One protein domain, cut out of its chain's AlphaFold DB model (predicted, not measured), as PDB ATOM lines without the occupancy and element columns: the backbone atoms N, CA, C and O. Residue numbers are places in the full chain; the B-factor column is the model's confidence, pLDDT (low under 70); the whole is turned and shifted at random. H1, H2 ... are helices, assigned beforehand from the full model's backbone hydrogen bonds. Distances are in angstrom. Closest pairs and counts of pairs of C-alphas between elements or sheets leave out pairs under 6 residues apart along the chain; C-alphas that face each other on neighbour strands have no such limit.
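What this domain is: This is residues 488 to 612 of the 756 residues of an uncharacterized protein of Linnemannia elongata AG-77 (UniProt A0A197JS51). Two helical hairpins, H2 with H3 and H5 with H6, pack side by side as a four-helix bundle; H4 caps one end, with short H1 on it. The printed part has 125 residues with six named helices, H1 to H6 in order, and no named strand. It is all helix and compact, radius of gyration of the C-alphas 13.9 A, spans 37 by 32 by 27 A.

Where its parts are: H3, residues 543 to 559, runs 24.5 A from C-alpha 543 (160.061, 187.897, 138.757). H6, 597 to 611, runs 20.8 A to C-alpha 611 (162.052, 164.451, 142.184). H4 is 568 to 581, 18.3 A; H2 531 to 538; H5 584 to 591; H1 493 to 496.

How they stand to each other: H3 touches H6 at a shallow tilt of 21 degrees, the same way; their closest C-alphas, Ser 554 and Ala 606, are 4.0 A apart. H1 touches H4, closest C-alphas Ala 494 and Ile 574, 4.9 A. Every O i to N i+4 pair is within hydrogen-bond range in H2, H4, H5 and H6, 11 of 13 in H3; H1 is too short.

The domain as a whole: The printed part has no cut. H1 to H2 is a long link, 34 residues. Residues 508 to 510 and 520 to 522 have pLDDT under 70.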
ATOM      1  N   GLN A 488     145.654 172.753 121.344       84.50
ATOM      2  CA  GLN A 488     144.765 172.503 120.212       84.50
ATOM      3  C   GLN A 488     143.706 171.467 120.597       84.50
ATOM      4  O   GLN A 488     143.947 170.607 121.437       84.50
ATOM      5  N   GLU A 489     142.556 171.462 119.921       81.81
ATOM      6  CA  GLU A 489     141.481 170.481 120.166       81.81
ATOM      7  C   GLU A 489     141.925 169.013 119.946       81.81
ATOM      8  O   GLU A 489     141.331 168.087 120.493       81.81
ATOM      9  N   ALA A 490     143.001 168.795 119.180       87.06
ATOM     10  CA  ALA A 490     143.610 167.483 118.950       87.06
ATOM     11  C   ALA A 490     144.569 167.015 120.070       87.06
ATOM     12  O   ALA A 490     145.004 165.860 120.051       87.06
ATOM     13  N   ASP A 491     144.928 167.884 121.018       90.00
ATOM     14  CA  ASP A 491     145.840 167.557 122.117       90.00
ATOM     15  C   ASP A 491     145.162 166.703 123.207       90.00
ATOM     16  O   ASP A 491     143.938 166.729 123.365       90.00
ATOM     17  N   PRO A 492     145.927 165.923 123.998       90.38
ATOM     18  CA  PRO A 492     145.349 165.054 125.018       90.38
ATOM     19  C   PRO A 492     144.507 165.832 126.051       90.38
ATOM     20  O   PRO A 492     144.782 167.004 126.326       90.38
ATOM     21  N   PRO A 493     143.548 165.178 126.740       91.38
ATOM     22  CA  PRO A 493     142.755 165.813 127.803       91.38
ATOM     23  C   PRO A 493     143.608 166.490 128.888       91.38
ATOM     24  O   PRO A 493     143.229 167.523 129.430       91.38
ATOM     25  N   ALA A 494     144.810 165.958 129.136       89.62
ATOM     26  CA  ALA A 494     145.807 166.520 130.044       89.62
ATOM     27  C   ALA A 494     146.271 167.951 129.697       89.62
ATOM     28  O   ALA A 494     146.676 168.686 130.596       89.62
ATOM     29  N   ALA A 495     146.200 168.350 128.424       91.19
ATOM     30  CA  ALA A 495     146.528 169.700 127.970       91.19
ATOM     31  C   ALA A 495     145.436 170.725 128.306       91.19
ATOM     32  O   ALA A 495     145.729 171.904 128.499       91.19
ATOM     33  N   HIS A 496     144.190 170.257 128.402       91.31
ATOM     34  CA  HIS A 496     142.992 171.078 128.533       91.31
ATOM     35  C   HIS A 496     142.603 171.375 129.992       91.31
ATOM     36  O   HIS A 496     141.809 172.286 130.232       91.31
ATOM     37  N   TYR A 497     143.157 170.653 130.975       92.56
ATOM     38  CA  TYR A 497     142.919 170.950 132.392       92.56
ATOM     39  C   TYR A 497     143.473 172.328 132.774       92.56
ATOM     40  O   TYR A 497     144.646 172.632 132.532       92.56
ATOM     41  N   ARG A 498     142.632 173.139 133.424       92.69
ATOM     42  CA  ARG A 498     143.020 174.411 134.042       92.69
ATOM     43  C   ARG A 498     143.186 174.233 135.550       92.69
ATOM     44  O   ARG A 498     142.392 173.545 136.190       92.69
ATOM     45  N   PHE A 499     144.229 174.851 136.097       93.75
ATOM     46  CA  PHE A 499     144.648 174.695 137.488       93.75
ATOM     47  C   PHE A 499     144.510 175.997 138.277       93.75
ATOM     48  O   PHE A 499     144.805 177.082 137.764       93.75
ATOM     49  N   ASP A 500     144.083 175.880 139.535       93.50
ATOM     50  CA  ASP A 500     143.980 176.999 140.474       93.50
ATOM     51  C   ASP A 500     145.328 177.326 141.166       93.50
ATOM     52  O   ASP A 500     146.347 176.660 140.963       93.50
ATOM     53  N   PHE A 501     145.346 178.336 142.045       93.69
ATOM     54  CA  PHE A 501     146.530 178.666 142.854       93.69
ATOM     55  C   PHE A 501     146.933 177.565 143.860       93.69
ATOM     56  O   PHE A 501     148.046 177.599 144.394       93.69
ATOM     57  N   GLY A 502     146.052 176.605 144.149       94.19
ATOM     58  CA  GLY A 502     146.302 175.370 144.892       94.19
ATOM     59  C   GLY A 502     146.801 174.191 144.044       94.19
ATOM     60  O   GLY A 502     147.117 173.148 144.617       94.19
ATOM     61  N   GLY A 503     146.901 174.330 142.717       94.38
ATOM     62  CA  GLY A 503     147.207 173.226 141.800       94.38
ATOM     63  C   GLY A 503     146.055 172.223 141.634       94.38
ATOM     64  O   GLY A 503     146.298 171.080 141.246       94.38
ATOM     65  N   GLN A 504     144.825 172.613 141.974       94.31
ATOM     66  CA  GLN A 504     143.605 171.819 141.836       94.31
ATOM     67  C   GLN A 504     143.001 171.980 140.438       94.31
ATOM     68  O   GLN A 504     143.072 173.064 139.862       94.31
ATOM     69  N   ILE A 505     142.396 170.917 139.899       93.25
ATOM     70  CA  ILE A 505     141.724 170.951 138.590       93.25
ATOM     71  C   ILE A 505     140.395 171.700 138.726       93.25
ATOM     72  O   ILE A 505     139.541 171.320 139.530       93.25
ATOM     73  N   ILE A 506     140.207 172.736 137.912       90.12
ATOM     74  CA  ILE A 506     138.966 173.505 137.834       90.12
ATOM     75  C   ILE A 506     138.061 172.874 136.776       90.12
ATOM     76  O   ILE A 506     138.465 172.724 135.624       90.12
ATOM     77  N   ASN A 507     136.830 172.542 137.168       78.38
ATOM     78  CA  ASN A 507     135.797 172.018 136.265       78.38
ATOM     79  C   ASN A 507     134.644 173.017 136.028       78.38
ATOM     80  O   ASN A 507     133.817 172.786 135.150       78.38
ATOM     81  N   ASP A 508     134.586 174.111 136.798       67.25
ATOM     82  CA  ASP A 508     133.436 175.019 136.854       67.25
ATOM     83  C   ASP A 508     133.677 176.310 136.053       67.25
ATOM     84  O   ASP A 508     134.496 177.156 136.432       67.25
ATOM     85  N   GLU A 509     132.910 176.501 134.975       64.81
ATOM     86  CA  GLU A 509     132.938 177.724 134.154       64.81
ATOM     87  C   GLU A 509     132.459 178.971 134.928       64.81
ATOM     88  O   GLU A 509     132.966 180.065 134.705       64.81
ATOM     89  N   ASP A 510     131.559 178.804 135.906       63.19
ATOM     90  CA  ASP A 510     130.998 179.873 136.760       63.19
ATOM     91  C   ASP A 510     131.940 180.328 137.909       63.19
ATOM     92  O   ASP A 510     131.513 180.896 138.921       63.19
ATOM     93  N   THR A 511     133.250 180.093 137.783       73.25
ATOM     94  CA  THR A 511     134.238 180.522 138.785       73.25
ATOM     95  C   THR A 511     134.269 182.063 138.895       73.25
ATOM     96  O   THR A 511     134.462 182.749 137.892       73.25
ATOM     97  N   PRO A 512     134.138 182.680 140.088       73.94
ATOM     98  CA  PRO A 512     134.064 184.139 140.183       73.94
ATOM     99  C   PRO A 512     135.363 184.880 139.810       73.94
ATOM    100  O   PRO A 512     136.409 184.691 140.430       73.94
ATOM    101  N   VAL A 513     135.267 185.840 138.881       73.88
ATOM    102  CA  VAL A 513     136.392 186.677 138.395       73.88
ATOM    103  C   VAL A 513     137.177 187.370 139.523       73.88
ATOM    104  O   VAL A 513     138.394 187.520 139.437       73.88
ATOM    105  N   HIS A 514     136.511 187.743 140.624       72.81
ATOM    106  CA  HIS A 514     137.145 188.413 141.768       72.81
ATOM    107  C   HIS A 514     138.157 187.544 142.539       72.81
ATOM    108  O   HIS A 514     138.895 188.079 143.362       72.81
ATOM    109  N   LEU A 515     138.218 186.233 142.277       71.94
ATOM    110  CA  LEU A 515     139.260 185.349 142.811       71.94
ATOM    111  C   LEU A 515     140.639 185.608 142.175       71.94
ATOM    112  O   LEU A 515     141.616 184.977 142.563       71.94
ATOM    113  N   GLY A 516     140.729 186.516 141.193       77.19
ATOM    114  CA  GLY A 516     141.984 186.885 140.535       77.19
ATOM    115  C   GLY A 516     142.549 185.785 139.639       77.19
ATOM    116  O   GLY A 516     143.707 185.871 139.256       77.19
ATOM    117  N   LEU A 517     141.737 184.769 139.334       81.94
ATOM    118  CA  LEU A 517     142.113 183.528 138.652       81.94
ATOM    119  C   LEU A 517     141.739 183.523 137.153       81.94
ATOM    120  O   LEU A 517     141.864 182.509 136.474       81.94
ATOM    121  N   HIS A 518     141.240 184.653 136.648       77.81
ATOM    122  CA  HIS A 518     141.020 184.910 135.224       77.81
ATOM    123  C   HIS A 518     142.127 185.845 134.747       77.81
ATOM    124  O   HIS A 518     142.409 186.857 135.393       77.81
ATOM    125  N   HIS A 519     142.764 185.508 133.631       70.19
ATOM    126  CA  HIS A 519     143.997 186.153 133.185       70.19
ATOM    127  C   HIS A 519     143.936 186.492 131.700       70.19
ATOM    128  O   HIS A 519     143.179 185.887 130.950       70.19
ATOM    129  N   HIS A 520     144.788 187.409 131.244       59.28
ATOM    130  CA  HIS A 520     144.919 187.774 129.827       59.28
ATOM    131  C   HIS A 520     145.678 186.708 129.000       59.28
ATOM    132  O   HIS A 520     146.545 187.042 128.197       59.28
ATOM    133  N   GLY A 521     145.390 185.425 129.250       61.59
ATOM    134  CA  GLY A 521     145.784 184.303 128.397       61.59
ATOM    135  C   GLY A 521     144.839 184.156 127.201       61.59
ATOM    136  O   GLY A 521     144.041 185.049 126.918       61.59
ATOM    137  N   MET A 522     144.902 183.015 126.511       61.19
ATOM    138  CA  MET A 522     144.104 182.791 125.294       61.19
ATOM    139  C   MET A 522     142.602 182.609 125.580       61.19
ATOM    140  O   MET A 522     141.775 182.962 124.743       61.19
ATOM    141  N   ASP A 523     142.243 182.121 126.775       70.88
ATOM    142  CA  ASP A 523     140.861 182.036 127.267       70.88
ATOM    143  C   ASP A 523     140.625 183.010 128.448       70.88
ATOM    144  O   ASP A 523     140.502 182.565 129.592       70.88
ATOM    145  N   PRO A 524     140.511 184.336 128.243       70.50
ATOM    146  CA  PRO A 524     140.340 185.279 129.357       70.50
ATOM    147  C   PRO A 524     139.008 185.122 130.112       70.50
ATOM    148  O   PRO A 524     138.848 185.656 131.209       70.50
ATOM    149  N   ASN A 525     138.064 184.374 129.535       72.62
ATOM    150  CA  ASN A 525     136.760 184.057 130.116       72.62
ATOM    151  C   ASN A 525     136.753 182.756 130.942       72.62
ATOM    152  O   ASN A 525     135.714 182.429 131.504       72.62
ATOM    153  N   LYS A 526     137.858 181.995 130.991       80.56
ATOM    154  CA  LYS A 526     137.967 180.756 131.779       80.56
ATOM    155  C   LYS A 526     138.876 180.978 132.987       80.56
ATOM    156  O   LYS A 526     139.865 181.706 132.908       80.56
ATOM    157  N   ALA A 527     138.564 180.313 134.094       86.69
ATOM    158  CA  ALA A 527     139.394 180.344 135.289       86.69
ATOM    159  C   ALA A 527     140.564 179.354 135.221       86.69
ATOM    160  O   ALA A 527     140.430 178.238 134.720       86.69
ATOM    161  N   GLY A 528     141.683 179.754 135.820       90.19
ATOM    162  CA  GLY A 528     142.885 178.952 136.019       90.19
ATOM    163  C   GLY A 528     143.766 178.855 134.785       90.19
ATOM    164  O   GLY A 528     143.390 179.239 133.680       90.19
ATOM    165  N   TYR A 529     144.964 178.317 134.982       91.50
ATOM    166  CA  TYR A 529     145.976 178.202 133.933       91.50
ATOM    167  C   TYR A 529     146.087 176.767 133.421       91.50
ATOM    168  O   TYR A 529     146.115 175.830 134.215       91.50
ATOM    169  N   THR A 530     146.235 176.592 132.112       93.44
ATOM    170  CA  THR A 530     146.751 175.346 131.528       93.44
ATOM    171  C   THR A 530     148.242 175.186 131.830       93.44
ATOM    172  O   THR A 530     148.954 176.161 132.090       93.44
ATOM    173  N   LEU A 531     148.764 173.960 131.731       93.38
ATOM    174  CA  LEU A 531     150.197 173.708 131.931       93.38
ATOM    175  C   LEU A 531     151.093 174.461 130.929       93.38
ATOM    176  O   LEU A 531     152.205 174.844 131.293       93.38
ATOM    177  N   SER A 532     150.617 174.722 129.703       92.12
ATOM    178  CA  SER A 532     151.376 175.520 128.726       92.12
ATOM    179  C   SER A 532     151.475 176.991 129.148       92.12
ATOM    180  O   SER A 532     152.568 177.555 129.173       92.12
ATOM    181  N   GLU A 533     150.360 177.601 129.574       91.69
ATOM    182  CA  GLU A 533     150.347 178.983 130.075       91.69
ATOM    183  C   GLU A 533     151.272 179.149 131.297       91.69
ATOM    184  O   GLU A 533     152.002 180.137 131.384       91.69
ATOM    185  N   LEU A 534     151.325 178.157 132.198       93.88
ATOM    186  CA  LEU A 534     152.255 178.160 133.335       93.88
ATOM    187  C   LEU A 534     153.729 178.125 132.892       93.88
ATOM    188  O   LEU A 534     154.514 178.967 133.329       93.88
ATOM    189  N   LEU A 535     154.120 177.197 132.011       93.25
ATOM    190  CA  LEU A 535     155.505 177.109 131.518       93.25
ATOM    191  C   LEU A 535     155.911 178.327 130.674       93.25
ATOM    192  O   LEU A 535     157.068 178.752 130.722       93.25
ATOM    193  N   HIS A 536     154.969 178.937 129.952       89.75
ATOM    194  CA  HIS A 536     155.202 180.207 129.273       89.75
ATOM    195  C   HIS A 536     155.517 181.331 130.272       89.75
ATOM    196  O   HIS A 536     156.516 182.029 130.107       89.75
ATOM    197  N   LEU A 537     154.728 181.474 131.341       91.25
ATOM    198  CA  LEU A 537     154.943 182.509 132.360       91.25
ATOM    199  C   LEU A 537     156.256 182.312 133.149       91.25
ATOM    200  O   LEU A 537     156.903 183.294 133.515       91.25
ATOM    201  N   ILE A 538     156.732 181.071 133.317       94.06
ATOM    202  CA  ILE A 538     158.054 180.754 133.906       94.06
ATOM    203  C   ILE A 538     159.223 181.353 133.093       94.06
ATOM    204  O   ILE A 538     160.287 181.640 133.654       94.06
ATOM    205  N   ARG A 539     159.034 181.616 131.792       89.50
ATOM    206  CA  ARG A 539     160.009 182.313 130.928       89.50
ATOM    207  C   ARG A 539     159.967 183.844 131.034       89.50
ATOM    208  O   ARG A 539     160.800 184.490 130.402       89.50
ATOM    209  N   SER A 540     159.012 184.439 131.757       90.12
ATOM    210  CA  SER A 540     158.910 185.902 131.855       90.12
ATOM    211  C   SER A 540     160.183 186.518 132.447       90.12
ATOM    212  O   SER A 540     160.829 185.928 133.310       90.12
ATOM    213  N   THR A 541     160.532 187.731 132.023       87.88
ATOM    214  CA  THR A 541     161.616 188.523 132.625       87.88
ATOM    215  C   THR A 541     161.205 189.195 133.939       87.88
ATOM    216  O   THR A 541     162.061 189.719 134.649       87.88
ATOM    217  N   VAL A 542     159.911 189.184 134.283       89.00
ATOM    218  CA  VAL A 542     159.342 189.841 135.469       89.00
ATOM    219  C   VAL A 542     159.226 188.828 136.622       89.00
ATOM    220  O   VAL A 542     158.382 187.935 136.536       89.00
ATOM    221  N   PRO A 543     159.990 188.946 137.730       87.12
ATOM    222  CA  PRO A 543     160.061 187.897 138.757       87.12
ATOM    223  C   PRO A 543     158.709 187.483 139.356       87.12
ATOM    224  O   PRO A 543     158.444 186.294 139.524       87.12
ATOM    225  N   SER A 544     157.801 188.434 139.599       83.44
ATOM    226  CA  SER A 544     156.452 188.144 140.114       83.44
ATOM    227  C   SER A 544     155.604 187.291 139.159       83.44
ATOM    228  O   SER A 544     154.786 186.499 139.624       83.44
ATOM    229  N   GLN A 545     155.836 187.387 137.845       88.44
ATOM    230  CA  GLN A 545     155.182 186.547 136.838       88.44
ATOM    231  C   GLN A 545     155.804 185.144 136.736       88.44
ATOM    232  O   GLN A 545     155.124 184.238 136.272       88.44
ATOM    233  N   ARG A 546     157.051 184.942 137.196       91.94
ATOM    234  CA  ARG A 546     157.724 183.625 137.241       91.94
ATOM    235  C   ARG A 546     157.417 182.847 138.521       91.94
ATOM    236  O   ARG A 546     157.183 181.643 138.483       91.94
ATOM    237  N   ILE A 547     157.411 183.533 139.664       95.62
ATOM    238  CA  ILE A 547     157.240 182.919 140.992       95.62
ATOM    239  C   ILE A 547     155.857 182.267 141.128       95.62
ATOM    240  O   ILE A 547     155.739 181.168 141.670       95.62
ATOM    241  N   LEU A 548     154.809 182.917 140.615       94.19
ATOM    242  CA  LEU A 548     153.440 182.399 140.653       94.19
ATOM    243  C   LEU A 548     153.295 181.027 139.953       94.19
ATOM    244  O   LEU A 548     152.917 180.072 140.633       94.19
ATOM    245  N   PRO A 549     153.631 180.861 138.658       95.38
ATOM    246  CA  PRO A 549     153.505 179.577 137.977       95.38
ATOM    247  C   PRO A 549     154.480 178.510 138.486       95.38
ATOM    248  O   PRO A 549     154.092 177.348 138.516       95.38
ATOM    249  N   LEU A 550     155.689 178.862 138.958       97.06
ATOM    250  CA  LEU A 550     156.575 177.894 139.630       97.06
ATOM    251  C   LEU A 550     155.890 177.269 140.853       97.06
ATOM    252  O   LEU A 550     155.894 176.048 141.014       97.06
ATOM    253  N   ASN A 551     155.234 178.090 141.678       96.62
ATOM    254  CA  ASN A 551     154.484 177.612 142.837       96.62
ATOM    255  C   ASN A 551     153.245 176.785 142.448       96.62
ATOM    256  O   ASN A 551     152.931 175.819 143.143       96.62
ATOM    257  N   ILE A 552     152.557 177.113 141.349       97.00
ATOM    258  CA  ILE A 552     151.421 176.311 140.852       97.00
ATOM    259  C   ILE A 552     151.916 174.956 140.328       97.00
ATOM    260  O   ILE A 552     151.409 173.926 140.761       97.00
ATOM    261  N   VAL A 553     152.950 174.930 139.478       96.38
ATOM    262  CA  VAL A 553     153.562 173.691 138.959       96.38
ATOM    263  C   VAL A 553     154.063 172.803 140.104       96.38
ATOM    264  O   VAL A 553     153.790 171.606 140.104       96.38
ATOM    265  N   SER A 554     154.706 173.389 141.121       94.81
ATOM    266  CA  SER A 554     155.114 172.690 142.348       94.81
ATOM    267  C   SER A 554     153.939 171.964 143.023       94.81
ATOM    268  O   SER A 554     154.043 170.781 143.348       94.81
ATOM    269  N   LYS A 555     152.784 172.630 143.159       95.50
ATOM    270  CA  LYS A 555     151.574 172.027 143.740       95.50
ATOM    271  C   LYS A 555     150.920 170.993 142.831       95.50
ATOM    272  O   LYS A 555     150.518 169.953 143.330       95.50
ATOM    273  N   VAL A 556     150.847 171.216 141.516       93.50
ATOM    274  CA  VAL A 556     150.313 170.212 140.574       93.50
ATOM    275  C   VAL A 556     151.134 168.920 140.644       93.50
ATOM    276  O   VAL A 556     150.562 167.837 140.735       93.50
ATOM    277  N   LEU A 557     152.466 169.022 140.699       88.75
ATOM    278  CA  LEU A 557     153.359 167.871 140.870       88.75
ATOM    279  C   LEU A 557     153.111 167.126 142.195       88.75
ATOM    280  O   LEU A 557     153.054 165.895 142.198       88.75
ATOM    281  N   GLN A 558     152.910 167.848 143.306       85.69
ATOM    282  CA  GLN A 558     152.532 167.266 144.604       85.69
ATOM    283  C   GLN A 558     151.156 166.580 144.543       85.69
ATOM    284  O   GLN A 558     151.029 165.412 144.912       85.69
ATOM    285  N   ASN A 559     150.144 167.267 144.010       88.56
ATOM    286  CA  ASN A 559     148.771 166.779 143.894       88.56
ATOM    287  C   ASN A 559     148.697 165.516 143.018       88.56
ATOM    288  O   ASN A 559     148.079 164.532 143.418       88.56
ATOM    289  N   CYS A 560     149.413 165.464 141.888       84.94
ATOM    290  CA  CYS A 560     149.512 164.277 141.028       84.94
ATOM    291  C   CYS A 560     150.046 163.016 141.738       84.94
ATOM    292  O   CYS A 560     149.830 161.900 141.254       84.94
ATOM    293  N   ARG A 561     150.716 163.157 142.886       78.50
ATOM    294  CA  ARG A 561     151.193 162.031 143.702       78.50
ATOM    295  C   ARG A 561     150.190 161.595 144.771       78.50
ATOM    296  O   ARG A 561     150.222 160.428 145.148       78.50
ATOM    297  N   ASN A 562     149.289 162.474 145.219       79.12
ATOM    298  CA  ASN A 562     148.212 162.105 146.138       79.12
ATOM    299  C   ASN A 562     147.189 161.195 145.413       79.12
ATOM    300  O   ASN A 562     146.634 161.608 144.391       79.12
ATOM    301  N   PRO A 563     146.898 159.976 145.918       79.00
ATOM    302  CA  PRO A 563     145.846 159.117 145.376       79.00
ATOM    303  C   PRO A 563     144.459 159.768 145.288       79.00
ATOM    304  O   PRO A 563     143.711 159.443 144.368       79.00
ATOM    305  N   GLU A 564     144.130 160.681 146.206       88.44
ATOM    306  CA  GLU A 564     142.804 161.301 146.343       88.44
ATOM    307  C   GLU A 564     142.548 162.457 145.362       88.44
ATOM    308  O   GLU A 564     141.398 162.829 145.143       88.44
ATOM    309  N   PHE A 565     143.596 163.025 144.757       86.31
ATOM    310  CA  PHE A 565     143.495 164.225 143.914       86.31
ATOM    311  C   PHE A 565     142.650 164.014 142.648       86.31
ATOM    312  O   PHE A 565     141.824 164.850 142.293       86.31
ATOM    313  N   ALA A 566     142.887 162.903 141.952       88.75
ATOM    314  CA  ALA A 566     142.199 162.511 140.724       88.75
ATOM    315  C   ALA A 566     142.481 161.023 140.424       88.75
ATOM    316  O   ALA A 566     143.477 160.493 140.927       88.75
ATOM    317  N   PRO A 567     141.683 160.348 139.574       88.25
ATOM    318  CA  PRO A 567     141.995 159.015 139.046       88.25
ATOM    319  C   PRO A 567     143.413 158.900 138.467       88.25
ATOM    320  O   PRO A 567     143.977 159.878 137.967       88.25
ATOM    321  N   PHE A 568     143.995 157.698 138.525       81.44
ATOM    322  CA  PHE A 568     145.384 157.448 138.121       81.44
ATOM    323  C   PHE A 568     145.662 157.889 136.678       81.44
ATOM    324  O   PHE A 568     146.697 158.486 136.404       81.44
ATOM    325  N   GLU A 569     144.704 157.671 135.783       83.69
ATOM    326  CA  GLU A 569     144.751 158.001 134.360       83.69
ATOM    327  C   GLU A 569     144.902 159.513 134.148       83.69
ATOM    328  O   GLU A 569     145.685 159.953 133.304       83.69
ATOM    329  N   ILE A 570     144.201 160.312 134.962       86.44
ATOM    330  CA  ILE A 570     144.278 161.775 134.945       86.44
ATOM    331  C   ILE A 570     145.631 162.230 135.498       86.44
ATOM    332  O   ILE A 570     146.326 163.006 134.842       86.44
ATOM    333  N   ARG A 571     146.061 161.710 136.657       86.12
ATOM    334  CA  ARG A 571     147.345 162.108 137.268       86.12
ATOM    335  C   ARG A 571     148.542 161.732 136.385       86.12
ATOM    336  O   ARG A 571     149.423 162.562 136.175       86.12
ATOM    337  N   ALA A 572     148.546 160.525 135.819       79.81
ATOM    338  CA  ALA A 572     149.564 160.061 134.878       79.81
ATOM    339  C   ALA A 572     149.519 160.827 133.545       79.81
ATOM    340  O   ALA A 572     150.569 161.123 132.978       79.81
ATOM    341  N   GLY A 573     148.325 161.195 133.062       80.06
ATOM    342  CA  GLY A 573     148.154 162.061 131.896       80.06
ATOM    343  C   GLY A 573     148.776 163.444 132.100       80.06
ATOM    344  O   GLY A 573     149.563 163.879 131.263       80.06
ATOM    345  N   ILE A 574     148.480 164.098 133.228       87.44
ATOM    346  CA  ILE A 574     149.029 165.415 133.600       87.44
ATOM    347  C   ILE A 574     150.558 165.362 133.709       87.44
ATOM    348  O   ILE A 574     151.238 166.202 133.123       87.44
ATOM    349  N   LEU A 575     151.111 164.357 134.402       86.94
ATOM    350  CA  LEU A 575     152.562 164.196 134.541       86.94
ATOM    351  C   LEU A 575     153.247 163.956 133.189       86.94
ATOM    352  O   LEU A 575     154.207 164.651 132.868       86.94
ATOM    353  N   ARG A 576     152.734 163.032 132.368       82.94
ATOM    354  CA  ARG A 576     153.289 162.752 131.034       82.94
ATOM    355  C   ARG A 576     153.204 163.965 130.108       82.94
ATOM    356  O   ARG A 576     154.140 164.231 129.363       82.94
ATOM    357  N   TRP A 577     152.119 164.731 130.179       88.69
ATOM    358  CA  TRP A 577     151.983 165.961 129.406       88.69
ATOM    359  C   TRP A 577     153.004 167.027 129.828       88.69
ATOM    360  O   TRP A 577     153.708 167.586 128.988       88.69
ATOM    361  N   LEU A 578     153.135 167.265 131.135       87.75
ATOM    362  CA  LEU A 578     154.062 168.248 131.695       87.75
ATOM    363  C   LEU A 578     155.533 167.898 131.411       87.75
ATOM    364  O   LEU A 578     156.321 168.771 131.046       87.75
ATOM    365  N   ILE A 579     155.905 166.629 131.586       84.56
ATOM    366  CA  ILE A 579     157.298 166.176 131.530       84.56
ATOM    367  C   ILE A 579     157.719 165.792 130.103       84.56
ATOM    368  O   ILE A 579     158.705 166.339 129.610       84.56
ATOM    369  N   ASP A 580     156.986 164.905 129.424       78.25
ATOM    370  CA  ASP A 580     157.401 164.339 128.131       78.25
ATOM    371  C   ASP A 580     157.092 165.293 126.969       78.25
ATOM    372  O   ASP A 580     157.931 165.511 126.095       78.25
ATOM    373  N   SER A 581     155.876 165.851 126.948       83.75
ATOM    374  CA  SER A 581     155.383 166.669 125.831       83.75
ATOM    375  C   SER A 581     155.825 168.125 125.949       83.75
ATOM    376  O   SER A 581     156.420 168.665 125.019       83.75
ATOM    377  N   LEU A 582     155.596 168.753 127.107       87.25
ATOM    378  CA  LEU A 582     155.953 170.153 127.348       87.25
ATOM    379  C   LEU A 582     157.409 170.365 127.810       87.25
ATOM    380  O   LEU A 582     157.848 171.509 127.932       87.25
ATOM    381  N   ARG A 583     158.178 169.290 128.049       88.62
ATOM    382  CA  ARG A 583     159.606 169.327 128.435       88.62
ATOM    383  C   ARG A 583     159.900 170.163 129.694       88.62
ATOM    384  O   ARG A 583     160.975 170.763 129.801       88.62
ATOM    385  N   ALA A 584     158.990 170.183 130.674       89.31
ATOM    386  CA  ALA A 584     159.123 170.988 131.896       89.31
ATOM    387  C   ALA A 584     160.478 170.891 132.643       89.31
ATOM    388  O   ALA A 584     160.885 171.920 133.187       89.31
ATOM    389  N   PRO A 585     161.227 169.763 132.659       88.81
ATOM    390  CA  PRO A 585     162.550 169.711 133.294       88.81
ATOM    391  C   PRO A 585     163.530 170.803 132.837       88.81
ATOM    392  O   PRO A 585     164.265 171.335 133.665       88.81
ATOM    393  N   VAL A 586     163.491 171.205 131.560       90.69
ATOM    394  CA  VAL A 586     164.339 172.288 131.020       90.69
ATOM    395  C   VAL A 586     163.940 173.647 131.610       90.69
ATOM    396  O   VAL A 586     164.792 174.446 131.997       90.69
ATOM    397  N   TYR A 587     162.634 173.892 131.750       93.69
ATOM    398  CA  TYR A 587     162.091 175.114 132.346       93.69
ATOM    399  C   TYR A 587     162.412 175.193 133.841       93.69
ATOM    400  O   TYR A 587     162.813 176.251 134.318       93.69
ATOM    401  N   LEU A 588     162.292 174.078 134.571       93.56
ATOM    402  CA  LEU A 588     162.664 174.003 135.986       93.56
ATOM    403  C   LEU A 588     164.174 174.193 136.178       93.56
ATOM    404  O   LEU A 588     164.577 174.966 137.044       93.56
ATOM    405  N   ARG A 589     165.010 173.579 135.327       92.31
ATOM    406  CA  ARG A 589     166.462 173.802 135.316       92.31
ATOM    407  C   ARG A 589     166.807 175.273 135.085       92.31
ATOM    408  O   ARG A 589     167.638 175.799 135.817       92.31
ATOM    409  N   SER A 590     166.184 175.931 134.106       92.44
ATOM    410  CA  SER A 590     166.427 177.346 133.779       92.44
ATOM    411  C   SER A 590     165.854 178.314 134.826       92.44
ATOM    412  O   SER A 590     166.414 179.383 135.065       92.44
ATOM    413  N   ALA A 591     164.771 177.945 135.516       94.88
ATOM    414  CA  ALA A 591     164.216 178.732 136.615       94.88
ATOM    415  C   ALA A 591     165.171 178.839 137.819       94.88
ATOM    416  O   ALA A 591     165.102 179.809 138.571       94.88
ATOM    417  N   LEU A 592     166.106 177.897 137.978       94.94
ATOM    418  CA  LEU A 592     167.166 177.986 138.988       94.94
ATOM    419  C   LEU A 592     168.208 179.057 138.672       94.94
ATOM    420  O   LEU A 592     168.966 179.405 139.569       94.94
ATOM    421  N   ASP A 593     168.255 179.590 137.451       92.25
ATOM    422  CA  ASP A 593     169.136 180.695 137.058       92.25
ATOM    423  C   ASP A 593     168.447 182.070 137.213       92.25
ATOM    424  O   ASP A 593     168.850 183.062 136.606       92.25
ATOM    425  N   ASP A 594     167.399 182.152 138.048       92.25
ATOM    426  CA  ASP A 594     166.802 183.424 138.467       92.25
ATOM    427  C   ASP A 594     167.807 184.316 139.231       92.25
ATOM    428  O   ASP A 594     168.810 183.855 139.787       92.25
ATOM    429  N   LYS A 595     167.522 185.622 139.239       90.62
ATOM    430  CA  LYS A 595     168.315 186.676 139.890       90.62
ATOM    431  C   LYS A 595     167.791 187.043 141.285       90.62
ATOM    432  O   LYS A 595     168.372 187.905 141.936       90.62
ATOM    433  N   THR A 596     166.671 186.459 141.706       92.81
ATOM    434  CA  THR A 596     165.952 186.773 142.944       92.81
ATOM    435  C   THR A 596     165.793 185.526 143.805       92.81
ATOM    436  O   THR A 596     165.351 184.482 143.327       92.81
ATOM    437  N   ASP A 597     166.093 185.641 145.098       94.12
ATOM    438  CA  ASP A 597     166.031 184.514 146.040       94.12
ATOM    439  C   ASP A 597     164.628 183.896 146.117       94.12
ATOM    440  O   ASP A 597     164.479 182.687 146.257       94.12
ATOM    441  N   SER A 598     163.580 184.708 145.951       95.00
ATOM    442  CA  SER A 598     162.189 184.251 145.875       95.00
ATOM    443  C   SER A 598     161.887 183.447 144.601       95.00
ATOM    444  O   SER A 598     161.129 182.478 144.667       95.00
ATOM    445  N   GLY A 599     162.507 183.790 143.465       95.00
ATOM    446  CA  GLY A 599     162.504 182.973 142.250       95.00
ATOM    447  C   GLY A 599     163.236 181.646 142.451       95.00
ATOM    448  O   GLY A 599     162.690 180.589 142.133       95.00
ATOM    449  N   LEU A 600     164.421 181.682 143.069       95.94
ATOM    450  CA  LEU A 600     165.215 180.488 143.383       95.94
ATOM    451  C   LEU A 600     164.480 179.537 144.337       95.94
ATOM    452  O   LEU A 600     164.409 178.339 144.069       95.94
ATOM    453  N   VAL A 601     163.867 180.057 145.404       96.81
ATOM    454  CA  VAL A 601     163.037 179.278 146.338       96.81
ATOM    455  C   VAL A 601     161.859 178.624 145.614       96.81
ATOM    456  O   VAL A 601     161.590 177.444 145.837       96.81
ATOM    457  N   ALA A 602     161.165 179.333 144.718       97.00
ATOM    458  CA  ALA A 602     160.061 178.753 143.950       97.00
ATOM    459  C   ALA A 602     160.541 177.658 142.969       97.00
ATOM    460  O   ALA A 602     159.900 176.612 142.849       97.00
ATOM    461  N   ALA A 603     161.697 177.852 142.324       97.12
ATOM    462  CA  ALA A 603     162.299 176.881 141.410       97.12
ATOM    463  C   ALA A 603     162.789 175.610 142.130       97.12
ATOM    464  O   ALA A 603     162.501 174.498 141.679       97.12
ATOM    465  N   VAL A 604     163.458 175.755 143.282       96.62
ATOM    466  CA  VAL A 604     163.876 174.621 144.124       96.62
ATOM    467  C   VAL A 604     162.657 173.851 144.633       96.62
ATOM    468  O   VAL A 604     162.640 172.629 144.510       96.62
ATOM    469  N   ASN A 605     161.607 174.531 145.111       95.00
ATOM    470  CA  ASN A 605     160.362 173.875 145.528       95.00
ATOM    471  C   ASN A 605     159.728 173.050 144.396       95.00
ATOM    472  O   ASN A 605     159.335 171.905 144.624       95.00
ATOM    473  N   ALA A 606     159.645 173.595 143.177       94.69
ATOM    474  CA  ALA A 606     159.055 172.900 142.032       94.69
ATOM    475  C   ALA A 606     159.866 171.663 141.606       94.69
ATOM    476  O   ALA A 606     159.301 170.598 141.370       94.69
ATOM    477  N   MET A 607     161.196 171.767 141.572       92.69
ATOM    478  CA  MET A 607     162.091 170.651 141.247       92.69
ATOM    479  C   MET A 607     162.149 169.587 142.360       92.69
ATOM    480  O   MET A 607     162.130 168.393 142.063       92.69
ATOM    481  N   TYR A 608     162.141 169.986 143.635       90.75
ATOM    482  CA  TYR A 608     161.975 169.063 144.764       90.75
ATOM    483  C   TYR A 608     160.651 168.295 144.636       90.75
ATOM    484  O   TYR A 608     160.621 167.069 144.730       90.75
ATOM    485  N   SER A 609     159.572 169.003 144.294       88.06
ATOM    486  CA  SER A 609     158.240 168.435 144.052       88.06
ATOM    487  C   SER A 609     158.141 167.563 142.798       88.06
ATOM    488  O   SER A 609     157.190 166.801 142.672       88.06
ATOM    489  N   TRP A 610     159.115 167.619 141.888       86.25
ATOM    490  CA  TRP A 610     159.237 166.690 140.763       86.25
ATOM    491  C   TRP A 610     159.986 165.408 141.170       86.25
ATOM    492  O   TRP A 610     159.523 164.307 140.866       86.25
ATOM    493  N   ILE A 611     161.076 165.533 141.936       81.88
ATOM    494  CA  ILE A 611     162.052 164.451 142.184       81.88
ATOM    495  C   ILE A 611     161.817 163.690 143.493       81.88
ATOM    496  O   ILE A 611     161.846 162.461 143.516       81.88
ATOM    497  N   MET A 612     161.599 164.400 144.599       78.50
ATOM    498  CA  MET A 612     161.541 163.804 145.938       78.50
ATOM    499  C   MET A 612     160.129 163.308 146.249       78.50
ATOM    500  O   MET A 612     159.204 164.090 146.056       78.50
TER     501      MET A 612